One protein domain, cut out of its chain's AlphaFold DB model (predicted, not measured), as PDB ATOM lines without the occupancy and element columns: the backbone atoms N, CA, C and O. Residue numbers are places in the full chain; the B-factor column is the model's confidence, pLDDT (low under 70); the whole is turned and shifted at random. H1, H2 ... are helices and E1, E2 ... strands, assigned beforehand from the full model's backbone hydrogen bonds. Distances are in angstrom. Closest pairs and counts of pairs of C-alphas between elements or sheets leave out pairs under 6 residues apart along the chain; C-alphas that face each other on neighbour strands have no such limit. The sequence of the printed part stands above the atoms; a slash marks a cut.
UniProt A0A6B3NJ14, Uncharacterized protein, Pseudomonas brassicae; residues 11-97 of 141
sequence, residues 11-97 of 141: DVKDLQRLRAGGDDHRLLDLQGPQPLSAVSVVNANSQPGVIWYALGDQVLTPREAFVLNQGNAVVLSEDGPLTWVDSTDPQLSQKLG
ATOM      1  N   ASP A  11     -19.081   1.084  14.858       51.47
ATOM      2  CA  ASP A  11     -19.337  -0.310  15.218       51.47
ATOM      3  C   ASP A  11     -18.715  -0.589  16.594       51.47
ATOM      4  O   ASP A  11     -17.556  -0.243  16.846       51.47
ATOM      5  N   VAL A  12     -19.494  -1.160  17.514       51.00
ATOM      6  CA  VAL A  12     -19.058  -1.444  18.890       51.00
ATOM      7  C   VAL A  12     -18.697  -2.917  18.965       51.00
ATOM      8  O   VAL A  12     -19.580  -3.774  18.982       51.00
ATOM      9  N   LYS A  13     -17.400  -3.224  19.039       43.47
ATOM     10  CA  LYS A  13     -16.938  -4.602  19.215       43.47
ATOM     11  C   LYS A  13     -16.697  -4.873  20.700       43.47
ATOM     12  O   LYS A  13     -15.990  -4.118  21.365       43.47
ATOM     13  N   ASP A  14     -17.292  -5.954  21.198       49.47
ATOM     14  CA  ASP A  14     -17.068  -6.506  22.542       49.47
ATOM     15  C   ASP A  14     -17.393  -5.560  23.716       49.47
ATOM     16  O   ASP A  14     -16.786  -5.676  24.774       49.47
ATOM     17  N   LEU A  15     -18.330  -4.613  23.543       52.88
ATOM     18  CA  LEU A  15     -18.780  -3.645  24.572       52.88
ATOM     19  C   LEU A  15     -17.687  -2.725  25.162       52.88
ATOM     20  O   LEU A  15     -17.991  -1.864  25.979       52.88
ATOM     21  N   GLN A  16     -16.437  -2.839  24.711       49.53
ATOM     22  CA  GLN A  16     -15.296  -2.139  25.315       49.53
ATOM     23  C   GLN A  16     -14.497  -1.287  24.325       49.53
ATOM     24  O   GLN A  16     -13.581  -0.578  24.738       49.53
ATOM     25  N   ARG A  17     -14.796  -1.346  23.017       48.88
ATOM     26  CA  ARG A  17     -14.029  -0.620  21.987       48.88
ATOM     27  C   ARG A  17     -14.932  -0.098  20.869       48.88
ATOM     28  O   ARG A  17     -15.634  -0.870  20.213       48.88
ATOM     29  N   LEU A  18     -14.872   1.213  20.619       50.47
ATOM     30  CA  LEU A  18     -15.513   1.851  19.460       50.47
ATOM     31  C   LEU A  18     -14.601   1.729  18.233       50.47
ATOM     32  O   LEU A  18     -13.451   2.163  18.288       50.47
ATOM     33  N   ARG A  19     -15.111   1.187  17.119       51.56
ATOM     34  CA  ARG A  19     -14.474   1.249  15.794       51.56
ATOM     35  C   ARG A  19     -15.175   2.292  14.942       51.56
ATOM     36  O   ARG A  19     -16.369   2.184  14.687       51.56
ATOM     37  N   ALA A  20     -14.419   3.259  14.437       46.00
ATOM     38  CA  ALA A  20     -14.893   4.173  13.404       46.00
ATOM     39  C   ALA A  20     -14.328   3.742  12.043       46.00
ATOM     40  O   ALA A  20     -13.112   3.694  11.867       46.00
ATOM     41  N   GLY A  21     -15.202   3.453  11.074       48.78
ATOM     42  CA  GLY A  21     -14.809   3.310   9.665       48.78
ATOM     43  C   GLY A  21     -14.210   1.967   9.218       48.78
ATOM     44  O   GLY A  21     -13.558   1.937   8.181       48.78
ATOM     45  N   GLY A  22     -14.432   0.864   9.942       45.22
ATOM     46  CA  GLY A  22     -14.081  -0.488   9.466       45.22
ATOM     47  C   GLY A  22     -12.588  -0.847   9.481       45.22
ATOM     48  O   GLY A  22     -12.223  -1.897   8.961       45.22
ATOM     49  N   ASP A  23     -11.741  -0.012  10.086       46.81
ATOM     50  CA  ASP A  23     -10.290  -0.209  10.165       46.81
ATOM     51  C   ASP A  23      -9.887  -0.649  11.588       46.81
ATOM     52  O   ASP A  23     -10.233   0.005  12.577       46.81
ATOM     53  N   ASP A  24      -9.166  -1.769  11.716       49.75
ATOM     54  CA  ASP A  24      -8.836  -2.425  13.001       49.75
ATOM     55  C   ASP A  24      -7.873  -1.605  13.892       49.75
ATOM     56  O   ASP A  24      -7.622  -1.960  15.045       49.75
ATOM     57  N   HIS A  25      -7.339  -0.493  13.379       44.34
ATOM     58  CA  HIS A  25      -6.268   0.291  14.001       44.34
ATOM     59  C   HIS A  25      -6.727   1.461  14.886       44.34
ATOM     60  O   HIS A  25      -5.889   2.113  15.509       44.34
ATOM     61  N   ARG A  26      -8.030   1.753  14.968       52.50
ATOM     62  CA  ARG A  26      -8.567   2.849  15.799       52.50
ATOM     63  C   ARG A  26      -9.373   2.285  16.960       52.50
ATOM     64  O   ARG A  26     -10.594   2.219  16.903       52.50
ATOM     65  N   LEU A  27      -8.660   1.841  17.991       52.03
ATOM     66  CA  LEU A  27      -9.237   1.328  19.230       52.03
ATOM     67  C   LEU A  27      -9.228   2.463  20.259       52.03
ATOM     68  O   LEU A  27      -8.174   2.787  20.803       52.03
ATOM     69  N   LEU A  28     -10.380   3.094  20.497       54.69
ATOM     70  CA  LEU A  28     -10.550   3.922  21.690       54.69
ATOM     71  C   LEU A  28     -10.824   2.974  22.861       54.69
ATOM     72  O   LEU A  28     -11.827   2.260  22.842       54.69
ATOM     73  N   ASP A  29      -9.903   2.925  23.822       55.06
ATOM     74  CA  ASP A  29     -10.071   2.153  25.052       55.06
ATOM     75  C   ASP A  29     -11.113   2.849  25.934       55.06
ATOM     76  O   ASP A  29     -10.925   3.997  26.341       55.06
ATOM     77  N   LEU A  30     -12.251   2.187  26.153       57.53
ATOM     78  CA  LEU A  30     -13.368   2.722  26.934       57.53
ATOM     79  C   LEU A  30     -13.237   2.413  28.432       57.53
ATOM     80  O   LEU A  30     -14.153   2.734  29.187       57.53
ATOM     81  N   GLN A  31     -12.125   1.816  28.882       53.12
ATOM     82  CA  GLN A  31     -11.832   1.597  30.304       53.12
ATOM     83  C   GLN A  31     -11.427   2.910  30.999       53.12
ATOM     84  O   GLN A  31     -10.309   3.085  31.482       53.12
ATOM     85  N   GLY A  32     -12.346   3.873  31.030       56.12
ATOM     86  CA  GLY A  32     -12.275   5.023  31.921       56.12
ATOM     87  C   GLY A  32     -12.813   4.655  33.311       56.12
ATOM     88  O   GLY A  32     -13.695   3.807  33.420       56.12
ATOM     89  N   PRO A  33     -12.338   5.295  34.393       57.81
ATOM     90  CA  PRO A  33     -12.778   5.004  35.762       57.81
ATOM     91  C   PRO A  33     -14.244   5.369  36.048       57.81
ATOM     92  O   PRO A  33     -14.733   5.087  37.138       57.81
ATOM     93  N   GLN A  34     -14.933   6.028  35.114       68.44
ATOM     94  CA  GLN A  34     -16.301   6.503  35.283       68.44
ATOM     95  C   GLN A  34     -17.170   6.009  34.124       68.44
ATOM     96  O   GLN A  34     -16.723   6.063  32.975       68.44
ATOM     97  N   PRO A  35     -18.399   5.541  34.401       78.12
ATOM     98  CA  PRO A  35     -19.332   5.152  33.357       78.12
ATOM     99  C   PRO A  35     -19.691   6.366  32.494       78.12
ATOM    100  O   PRO A  35     -20.004   7.440  33.006       78.12
ATOM    101  N   LEU A  36     -19.646   6.199  31.175       85.88
ATOM    102  CA  LEU A  36     -19.977   7.246  30.213       85.88
ATOM    103  C   LEU A  36     -21.100   6.776  29.290       85.88
ATOM    104  O   LEU A  36     -21.357   5.584  29.109       85.88
ATOM    105  N   SER A  37     -21.796   7.718  28.669       88.31
ATOM    106  CA  SER A  37     -22.755   7.415  27.606       88.31
ATOM    107  C   SER A  37     -22.727   8.453  26.512       88.31
ATOM    108  O   SER A  37     -22.324   9.585  26.734       88.31
ATOM    109  N   ALA A  38     -23.132   8.065  25.312       89.12
ATOM    110  CA  ALA A  38     -23.268   8.972  24.191       89.12
ATOM    111  C   ALA A  38     -24.684   8.902  23.662       89.12
ATOM    112  O   ALA A  38     -25.283   7.834  23.551       89.12
ATOM    113  N   VAL A  39     -25.201  10.065  23.313       89.88
ATOM    114  CA  VAL A  39     -26.537  10.224  22.764       89.88
ATOM    115  C   VAL A  39     -26.395  10.935  21.441       89.88
ATOM    116  O   VAL A  39     -25.751  11.980  21.382       89.88
ATOM    117  N   SER A  40     -26.965  10.375  20.379       88.81
ATOM    118  CA  SER A  40     -26.938  10.982  19.051       88.81
ATOM    119  C   SER A  40     -28.331  11.108  18.462       88.81
ATOM    120  O   SER A  40     -29.189  10.240  18.633       88.81
ATOM    121  N   VAL A  41     -28.549  12.206  17.749       89.50
ATOM    122  CA  VAL A  41     -29.746  12.416  16.942       89.50
ATOM    123  C   VAL A  41     -29.562  11.684  15.631       89.50
ATOM    124  O   VAL A  41     -28.562  11.854  14.933       89.50
ATOM    125  N   VAL A  42     -30.555  10.882  15.286       85.69
ATOM    126  CA  VAL A  42     -30.611  10.142  14.032       85.69
ATOM    127  C   VAL A  42     -31.877  10.511  13.279       85.69
ATOM    128  O   VAL A  42     -32.870  10.933  13.866       85.69
ATOM    129  N   ASN A  43     -31.853  10.343  11.963       82.75
ATOM    130  CA  ASN A  43     -33.044  10.450  11.137       82.75
ATOM    131  C   ASN A  43     -33.216   9.135  10.378       82.75
ATOM    132  O   ASN A  43     -32.311   8.718   9.654       82.75
ATOM    133  N   ALA A  44     -34.357   8.478  10.569       78.69
ATOM    134  CA  ALA A  44     -34.722   7.261   9.858       78.69
ATOM    135  C   ALA A  44     -36.068   7.482   9.165       78.69
ATOM    136  O   ALA A  44     -37.054   7.806   9.819       78.69
ATOM    137  N   ASN A  45     -36.120   7.312   7.841       78.62
ATOM    138  CA  ASN A  45     -37.344   7.493   7.046       78.62
ATOM    139  C   ASN A  45     -38.054   8.840   7.298       78.62
ATOM    140  O   ASN A  45     -39.274   8.885   7.455       78.62
ATOM    141  N   SER A  46     -37.288   9.933   7.366       79.75
ATOM    142  CA  SER A  46     -37.780  11.289   7.667       79.75
ATOM    143  C   SER A  46     -38.345  11.474   9.080       79.75
ATOM    144  O   SER A  46     -38.961  12.503   9.356       79.75
ATOM    145  N   GLN A  47     -38.125  10.519   9.989       86.31
ATOM    146  CA  GLN A  47     -38.497  10.631  11.396       86.31
ATOM    147  C   GLN A  47     -37.245  10.914  12.239       86.31
ATOM    148  O   GLN A  47     -36.313  10.101  12.239       86.31
ATOM    149  N   PRO A  48     -37.187  12.060  12.945       85.94
ATOM    150  CA  PRO A  48     -36.109  12.334  13.882       85.94
ATOM    151  C   PRO A  48     -36.247  11.429  15.110       85.94
ATOM    152  O   PRO A  48     -37.336  11.245  15.651       85.94
ATOM    153  N   GLY A  49     -35.127  10.883  15.560       88.56
ATOM    154  CA  GLY A  49     -35.036  10.029  16.732       88.56
ATOM    155  C   GLY A  49     -33.711  10.224  17.451       88.56
ATOM    156  O   GLY A  49     -32.853  11.000  17.026       88.56
ATOM    157  N   VAL A  50     -33.547   9.504  18.553       90.00
ATOM    158  CA  VAL A  50     -32.342   9.555  19.376       90.00
ATOM    159  C   VAL A  50     -31.885   8.132  19.650       90.00
ATOM    160  O   VAL A  50     -32.703   7.281  19.998       90.00
ATOM    161  N   ILE A  51     -30.589   7.872  19.496       88.69
ATOM    162  CA  ILE A  51     -29.980   6.607  19.909       88.69
ATOM    163  C   ILE A  51     -29.066   6.867  21.096       88.69
ATOM    164  O   ILE A  51     -28.301   7.831  21.116       88.69
ATOM    165  N   TRP A  52     -29.166   5.981  22.081       88.75
ATOM    166  CA  TRP A  52     -28.362   6.001  23.288       88.75
ATOM    167  C   TRP A  52     -27.355   4.855  23.261       88.75
ATOM    168  O   TRP A  52     -27.716   3.704  23.009       88.75
ATOM    169  N   TYR A  53     -26.099   5.171  23.551       85.12
ATOM    170  CA  TYR A  53     -24.985   4.233  23.565       85.12
ATOM    171  C   TYR A  53     -24.286   4.279  24.922       85.12
ATOM    172  O   TYR A  53     -23.962   5.356  25.421       85.12
ATOM    173  N   ALA A  54     -24.017   3.109  25.498       84.62
ATOM    174  CA  ALA A  54     -23.059   2.991  26.589       84.62
ATOM    175  C   ALA A  54     -21.641   3.219  26.054       84.62
ATOM    176  O   ALA A  54     -21.281   2.682  25.003       84.62
ATOM    177  N   LEU A  55     -20.835   3.988  26.781       79.62
ATOM    178  CA  LEU A  55     -19.390   4.046  26.592       79.62
ATOM    179  C   LEU A  55     -18.764   3.298  27.770       79.62
ATOM    180  O   LEU A  55     -18.495   3.887  28.815       79.62
ATOM    181  N   GLY A  56     -18.607   1.987  27.591       73.88
ATOM    182  CA  GLY A  56     -18.204   1.039  28.628       73.88
ATOM    183  C   GLY A  56     -19.286  -0.011  28.891       73.88
ATOM    184  O   GLY A  56     -20.198  -0.201  28.085       73.88
ATOM    185  N   ASP A  57     -19.197  -0.681  30.039       71.81
ATOM    186  CA  ASP A  57     -20.002  -1.874  30.335       71.81
ATOM    187  C   ASP A  57     -21.484  -1.580  30.652       71.81
ATOM    188  O   ASP A  57     -22.307  -2.496  30.677       71.81
ATOM    189  N   GLN A  58     -21.851  -0.315  30.886       75.56
ATOM    190  CA  GLN A  58     -23.202   0.068  31.301       75.56
ATOM    191  C   GLN A  58     -23.684   1.370  30.656       75.56
ATOM    192  O   GLN A  58     -22.936   2.337  30.515       75.56
ATOM    193  N   VAL A  59     -24.970   1.393  30.284       78.06
ATOM    194  CA  VAL A  59     -25.648   2.620  29.855       78.06
ATOM    195  C   VAL A  59     -25.849   3.504  31.077       78.06
ATOM    196  O   VAL A  59     -26.438   3.088  32.071       78.06
ATOM    197  N   LEU A  60     -25.382   4.739  30.974       84.06
ATOM    198  CA  LEU A  60     -25.511   5.763  31.985       84.06
ATOM    199  C   LEU A  60     -26.670   6.703  31.649       84.06
ATOM    200  O   LEU A  60     -26.739   7.256  30.549       84.06
ATOM    201  N   THR A  61     -27.549   6.921  32.624       83.62
ATOM    202  CA  THR A  61     -28.524   8.013  32.608       83.62
ATOM    203  C   THR A  61     -28.000   9.145  33.497       83.62
ATOM    204  O   THR A  61     -27.765   8.898  34.681       83.62
ATOM    205  N   PRO A  62     -27.784  10.361  32.963       84.19
ATOM    206  CA  PRO A  62     -27.301  11.487  33.756       84.19
ATOM    207  C   PRO A  62     -28.318  11.866  34.833       84.19
ATOM    208  O   PRO A  62     -29.528  11.713  34.647       84.19
ATOM    209  N   ARG A  63     -27.822  12.368  35.964       84.00
ATOM    210  CA  ARG A  63     -28.664  12.730  37.111       84.00
ATOM    211  C   ARG A  63     -29.514  13.970  36.849       84.00
ATOM    212  O   ARG A  63     -30.614  14.090  37.383       84.00
ATOM    213  N   GLU A  64     -29.001  14.877  36.025       83.44
ATOM    214  CA  GLU A  64     -29.679  16.105  35.634       83.44
ATOM    215  C   GLU A  64     -30.303  15.984  34.241       83.44
ATOM    216  O   GLU A  64     -29.737  15.392  33.316       83.44
ATOM    217  N   ALA A  65     -31.484  16.583  34.088       84.69
ATOM    218  CA  ALA A  65     -32.107  16.730  32.784       84.69
ATOM    219  C   ALA A  65     -31.287  17.706  31.932       84.69
ATOM    220  O   ALA A  65     -30.896  18.777  32.391       84.69
ATOM    221  N   PHE A  66     -31.080  17.358  30.668       86.25
ATOM    222  CA  PHE A  66     -30.364  18.197  29.717       86.25
ATOM    223  C   PHE A  66     -31.151  18.313  28.412       86.25
ATOM    224  O   PHE A  66     -31.985  17.468  28.085       86.25
ATOM    225  N   VAL A  67     -30.867  19.368  27.652       88.06
ATOM    226  CA  VAL A  67     -31.451  19.598  26.327       88.06
ATOM    227  C   VAL A  67     -30.345  19.544  25.295       88.06
ATOM    228  O   VAL A  67     -29.324  20.210  25.451       88.06
ATOM    229  N   LEU A  68     -30.561  18.783  24.223       85.00
ATOM    230  CA  LEU A  68     -29.625  18.716  23.111       85.00
ATOM    231  C   LEU A  68     -29.775  19.949  22.209       85.00
ATOM    232  O   LEU A  68     -30.595  19.961  21.295       85.00
ATOM    233  N   ASN A  69     -29.026  21.010  22.513       84.31
ATOM    234  CA  ASN A  69     -29.125  22.303  21.824       84.31
ATOM    235  C   ASN A  69     -27.901  22.657  20.965       84.31
ATOM    236  O   ASN A  69     -27.936  23.662  20.256       84.31
ATOM    237  N   GLN A  70     -26.829  21.862  21.025       77.62
ATOM    238  CA  GLN A  70     -25.576  22.105  20.312       77.62
ATOM    239  C   GLN A  70     -25.104  20.818  19.626       77.62
ATOM    240  O   GLN A  70     -24.811  19.824  20.287       77.62
ATOM    241  N   GLY A  71     -25.030  20.842  18.294       83.25
ATOM    242  CA  GLY A  71     -24.638  19.689  17.482       83.25
ATOM    243  C   GLY A  71     -25.708  18.596  17.394       83.25
ATOM    244  O   GLY A  71     -26.894  18.829  17.624       83.25
ATOM    245  N   ASN A  72     -25.280  17.391  17.025       87.56
ATOM    246  CA  ASN A  72     -26.144  16.228  16.816       87.56
ATOM    247  C   ASN A  72     -25.732  15.004  17.651       87.56
ATOM    248  O   ASN A  72     -26.327  13.936  17.507       87.56
ATOM    249  N   ALA A  73     -24.745  15.150  18.533       88.44
ATOM    250  CA  ALA A  73     -24.364  14.153  19.519       88.44
ATOM    251  C   ALA A  73     -23.826  14.804  20.804       88.44
ATOM    252  O   ALA A  73     -23.322  15.925  20.790       88.44
ATOM    253  N   VAL A  74     -23.923  14.098  21.929       89.81
ATOM    254  CA  VAL A  74     -23.391  14.524  23.230       89.81
ATOM    255  C   VAL A  74     -22.806  13.331  23.972       89.81
ATOM    256  O   VAL A  74     -23.350  12.228  23.900       89.81
ATOM    257  N   VAL A  75     -21.709  13.550  24.691       88.50
ATOM    258  CA  VAL A  75     -21.161  12.591  25.659       88.50
ATOM    259  C   VAL A  75     -21.579  13.020  27.060       88.50
ATOM    260  O   VAL A  75     -21.466  14.190  27.421       88.50
ATOM    261  N   LEU A  76     -22.065  12.062  27.837       89.06
ATOM    262  CA  LEU A  76     -22.685  12.214  29.142       89.06
ATOM    263  C   LEU A  76     -21.866  11.485  30.209       89.06
ATOM    264  O   LEU A  76     -21.351  10.390  29.970       89.06
ATOM    265  N   SER A  77     -21.834  12.090  31.391       87.19
ATOM    266  CA  SER A  77     -21.375  11.518  32.659       87.19
ATOM    267  C   SER A  77     -22.512  11.528  33.683       87.19
ATOM    268  O   SER A  77     -23.593  12.051  33.395       87.19
ATOM    269  N   GLU A  78     -22.276  10.979  34.878       86.56
ATOM    270  CA  GLU A  78     -23.234  11.043  35.997       86.56
ATOM    271  C   GLU A  78     -23.705  12.474  36.280       86.56
ATOM    272  O   GLU A  78     -24.898  12.695  36.504       86.56
ATOM    273  N   ASP A  79     -22.788  13.436  36.171       85.44
ATOM    274  CA  ASP A  79     -23.022  14.854  36.446       85.44
ATOM    275  C   ASP A  79     -23.652  15.612  35.261       85.44
ATOM    276  O   ASP A  79     -23.959  16.794  35.378       85.44
ATOM    277  N   GLY A  80     -23.869  14.951  34.114       86.50
ATOM    278  CA  GLY A  80     -24.504  15.546  32.935       86.50
ATOM    279  C   GLY A  80     -23.605  15.632  31.690       86.50
ATOM    280  O   GLY A  80     -22.653  14.853  31.549       86.50
ATOM    281  N   PRO A  81     -23.936  16.528  30.734       87.50
ATOM    282  CA  PRO A  81     -23.207  16.693  29.474       87.50
ATOM    283  C   PRO A  81     -21.752  17.128  29.658       87.50
ATOM    284  O   PRO A  81     -21.478  18.197  30.194       87.50
ATOM    285  N   LEU A  82     -20.821  16.330  29.136       86.62
ATOM    286  CA  LEU A  82     -19.391  16.639  29.133       86.62
ATOM    287  C   LEU A  82     -18.962  17.379  27.868       86.62
ATOM    288  O   LEU A  82     -18.215  18.351  27.927       86.62
ATOM    289  N   THR A  83     -19.397  16.889  26.704       86.25
ATOM    290  CA  THR A  83     -19.016  17.478  25.419       86.25
ATOM    291  C   THR A  83     -20.091  17.282  24.368       86.25
ATOM    292  O   THR A  83     -20.682  16.210  24.244       86.25
ATOM    293  N   TRP A  84     -20.288  18.330  23.578       86.50
ATOM    294  CA  TRP A  84     -21.187  18.368  22.433       86.50
ATOM    295  C   TRP A  84     -20.407  18.077  21.158       86.50
ATOM    296  O   TRP A  84     -19.242  18.457  21.029       86.50
ATOM    297  N   VAL A  85     -21.037  17.378  20.226       83.38
ATOM    298  CA  VAL A  85     -20.438  16.942  18.970       83.38
ATOM    299  C   VAL A  85     -21.392  17.277  17.833       83.38
ATOM    300  O   VAL A  85     -22.559  16.892  17.850       83.38
ATOM    301  N   ASP A  86     -20.881  17.974  16.825       84.19
ATOM    302  CA  ASP A  86     -21.567  18.185  15.555       84.19
ATOM    303  C   ASP A  86     -20.859  17.380  14.463       84.19
ATOM    304  O   ASP A  86     -19.780  17.744  13.997       84.19
ATOM    305  N   SER A  87     -21.450  16.256  14.057       73.56
ATOM    306  CA  SER A  87     -20.891  15.400  13.010       73.56
ATOM    307  C   SER A  87     -20.990  16.013  11.612       73.56
ATOM    308  O   SER A  87     -20.441  15.440  10.672       73.56
ATOM    309  N   THR A  88     -21.726  17.115  11.446       77.56
ATOM    310  CA  THR A  88     -21.803  17.854  10.180       77.56
ATOM    311  C   THR A  88     -20.710  18.911  10.062       77.56
ATOM    312  O   THR A  88     -20.438  19.366   8.950       77.56
ATOM    313  N   ASP A  89     -20.025  19.242  11.166       74.62
ATOM    314  CA  ASP A  89     -18.892  20.161  11.153       74.62
ATOM    315  C   ASP A  89     -17.663  19.493  10.496       74.62
ATOM    316  O   ASP A  89     -17.079  18.546  11.049       74.62
ATOM    317  N   PRO A  90     -17.204  19.982   9.328       64.88
ATOM    318  CA  PRO A  90     -16.021  19.439   8.670       64.88
ATOM    319  C   PRO A  90     -14.744  19.598   9.513       64.88
ATOM    320  O   PRO A  90     -13.823  18.785   9.380       64.88
ATOM    321  N   GLN A  91     -14.675  20.584  10.417       71.19
ATOM    322  CA  GLN A  91     -13.519  20.782  11.299       71.19
ATOM    323  C   GLN A  91     -13.406  19.689  12.366       71.19
ATOM    324  O   GLN A  91     -12.295  19.355  12.786       71.19
ATOM    325  N   LEU A  92     -14.525  19.087  12.781       65.69
ATOM    326  CA  LEU A  92     -14.531  17.986  13.743       65.69
ATOM    327  C   LEU A  92     -13.799  16.764  13.173       65.69
ATOM    328  O   LEU A  92     -12.948  16.169  13.834       65.69
ATOM    329  N   SER A  93     -14.065  16.444  11.905       57.19
ATOM    330  CA  SER A  93     -13.381  15.364  11.186       57.19
ATOM    331  C   SER A  93     -11.872  15.613  11.078       57.19
ATOM    332  O   SER A  93     -11.085  14.670  11.188       57.19
ATOM    333  N   GLN A  94     -11.465  16.878  10.926       59.81
ATOM    334  CA  GLN A  94     -10.063  17.290  10.870       59.81
ATOM    335  C   GLN A  94      -9.366  17.196  12.232       59.81
ATOM    336  O   GLN A  94      -8.241  16.702  12.304       59.81
ATOM    337  N   LYS A  95     -10.037  17.603  13.318       61.19
ATOM    338  CA  LYS A  95      -9.515  17.497  14.691       61.19
ATOM    339  C   LYS A  95      -9.418  16.050  15.180       61.19
ATOM    340  O   LYS A  95      -8.444  15.701  15.836       61.19
ATOM    341  N   LEU A  96     -10.394  15.209  14.841       56.22
ATOM    342  CA  LEU A  96     -10.435  13.792  15.230       56.22
ATOM    343  C   LEU A  96      -9.600  12.883  14.308       56.22
ATOM    344  O   LEU A  96      -9.567  11.669  14.503       56.22
ATOM    345  N   GLY A  97      -8.956  13.432  13.270       53.62
ATOM    346  CA  GLY A  97      -8.208  12.649  12.280       53.62
ATOM    347  C   GLY A  97      -9.078  11.671  11.473       53.62
ATOM    348  O   GLY A  97      -8.558  10.727  10.868       53.62
TER     349      GLY A  97
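AT A GLANCE: This is residues 11 to 97 of the 141 residues of an uncharacterized protein of Pseudomonas brassicae (UniProt A0A6B3NJ14). The main body is one strongly twisted sheet of four strands, built from the long hairpin E3 and E4 and the shorter hairpin E5 and E6, and the turn at residues 43 to 48 sticks out. A small hairpin, E1 and E2, lies off to one side, and the short helix H1 stands free at the other end of the printed part. The printed part has 87 residues, with strands E1 to E6 and then H1 along the chain; the larger sheet runs E4, E3, E5, E6, antiparallel throughout. The class is mostly strand, with under half of the residues in named elements; the whole is compact, radius of gyration of the C-alphas 13.5 A, spanning 33 by 30 by 26 A.

IN THESE COORDINATES: Find C-alpha 11 at (-19.337, -0.310, 15.218), where E1, residues 11 to 13, begins; E2 follows at 17 to 20. From C-alpha 36 at (-19.977, 7.246, 30.213), E3 runs 25.1 A to residue 44, and E4, 47 to 55, runs 25.3 A. E5, 73 to 77, measures 13.7 A and E6, 80 to 85, 14.6 A. H1, 90 to 95, ends at (-9.515, 17.497, 14.691).

HOW THE PARTS SIT: Look first between E4 and E3, 158 degrees between directions: N 38 and O 53 are 2.8 A apart. For E3 and E5, look at N 76 and O 37, 2.7 A; for E5 and E6, N 85 and O 73, 2.8 A. E1 and E2 are antiparallel, N 19 to O 11 2.8 A. E2 and E4 are only just apart, closest 8.4 A. H1, with every O i to N i+4 pair within hydrogen-bond range, is not on the sheet; its closest C-alpha to E6 is Leu 92, 8.0 A from that of Val 85.

THE WHOLE: The farthest C-alphas, Pro 33 and Ser 46, are 38.1 A apart. The printed part has no cut. The links E2 to E3 and E4 to E5 are long. Look for pLDDT under 70 at residues 11 to 34, 90 and 92 to 97.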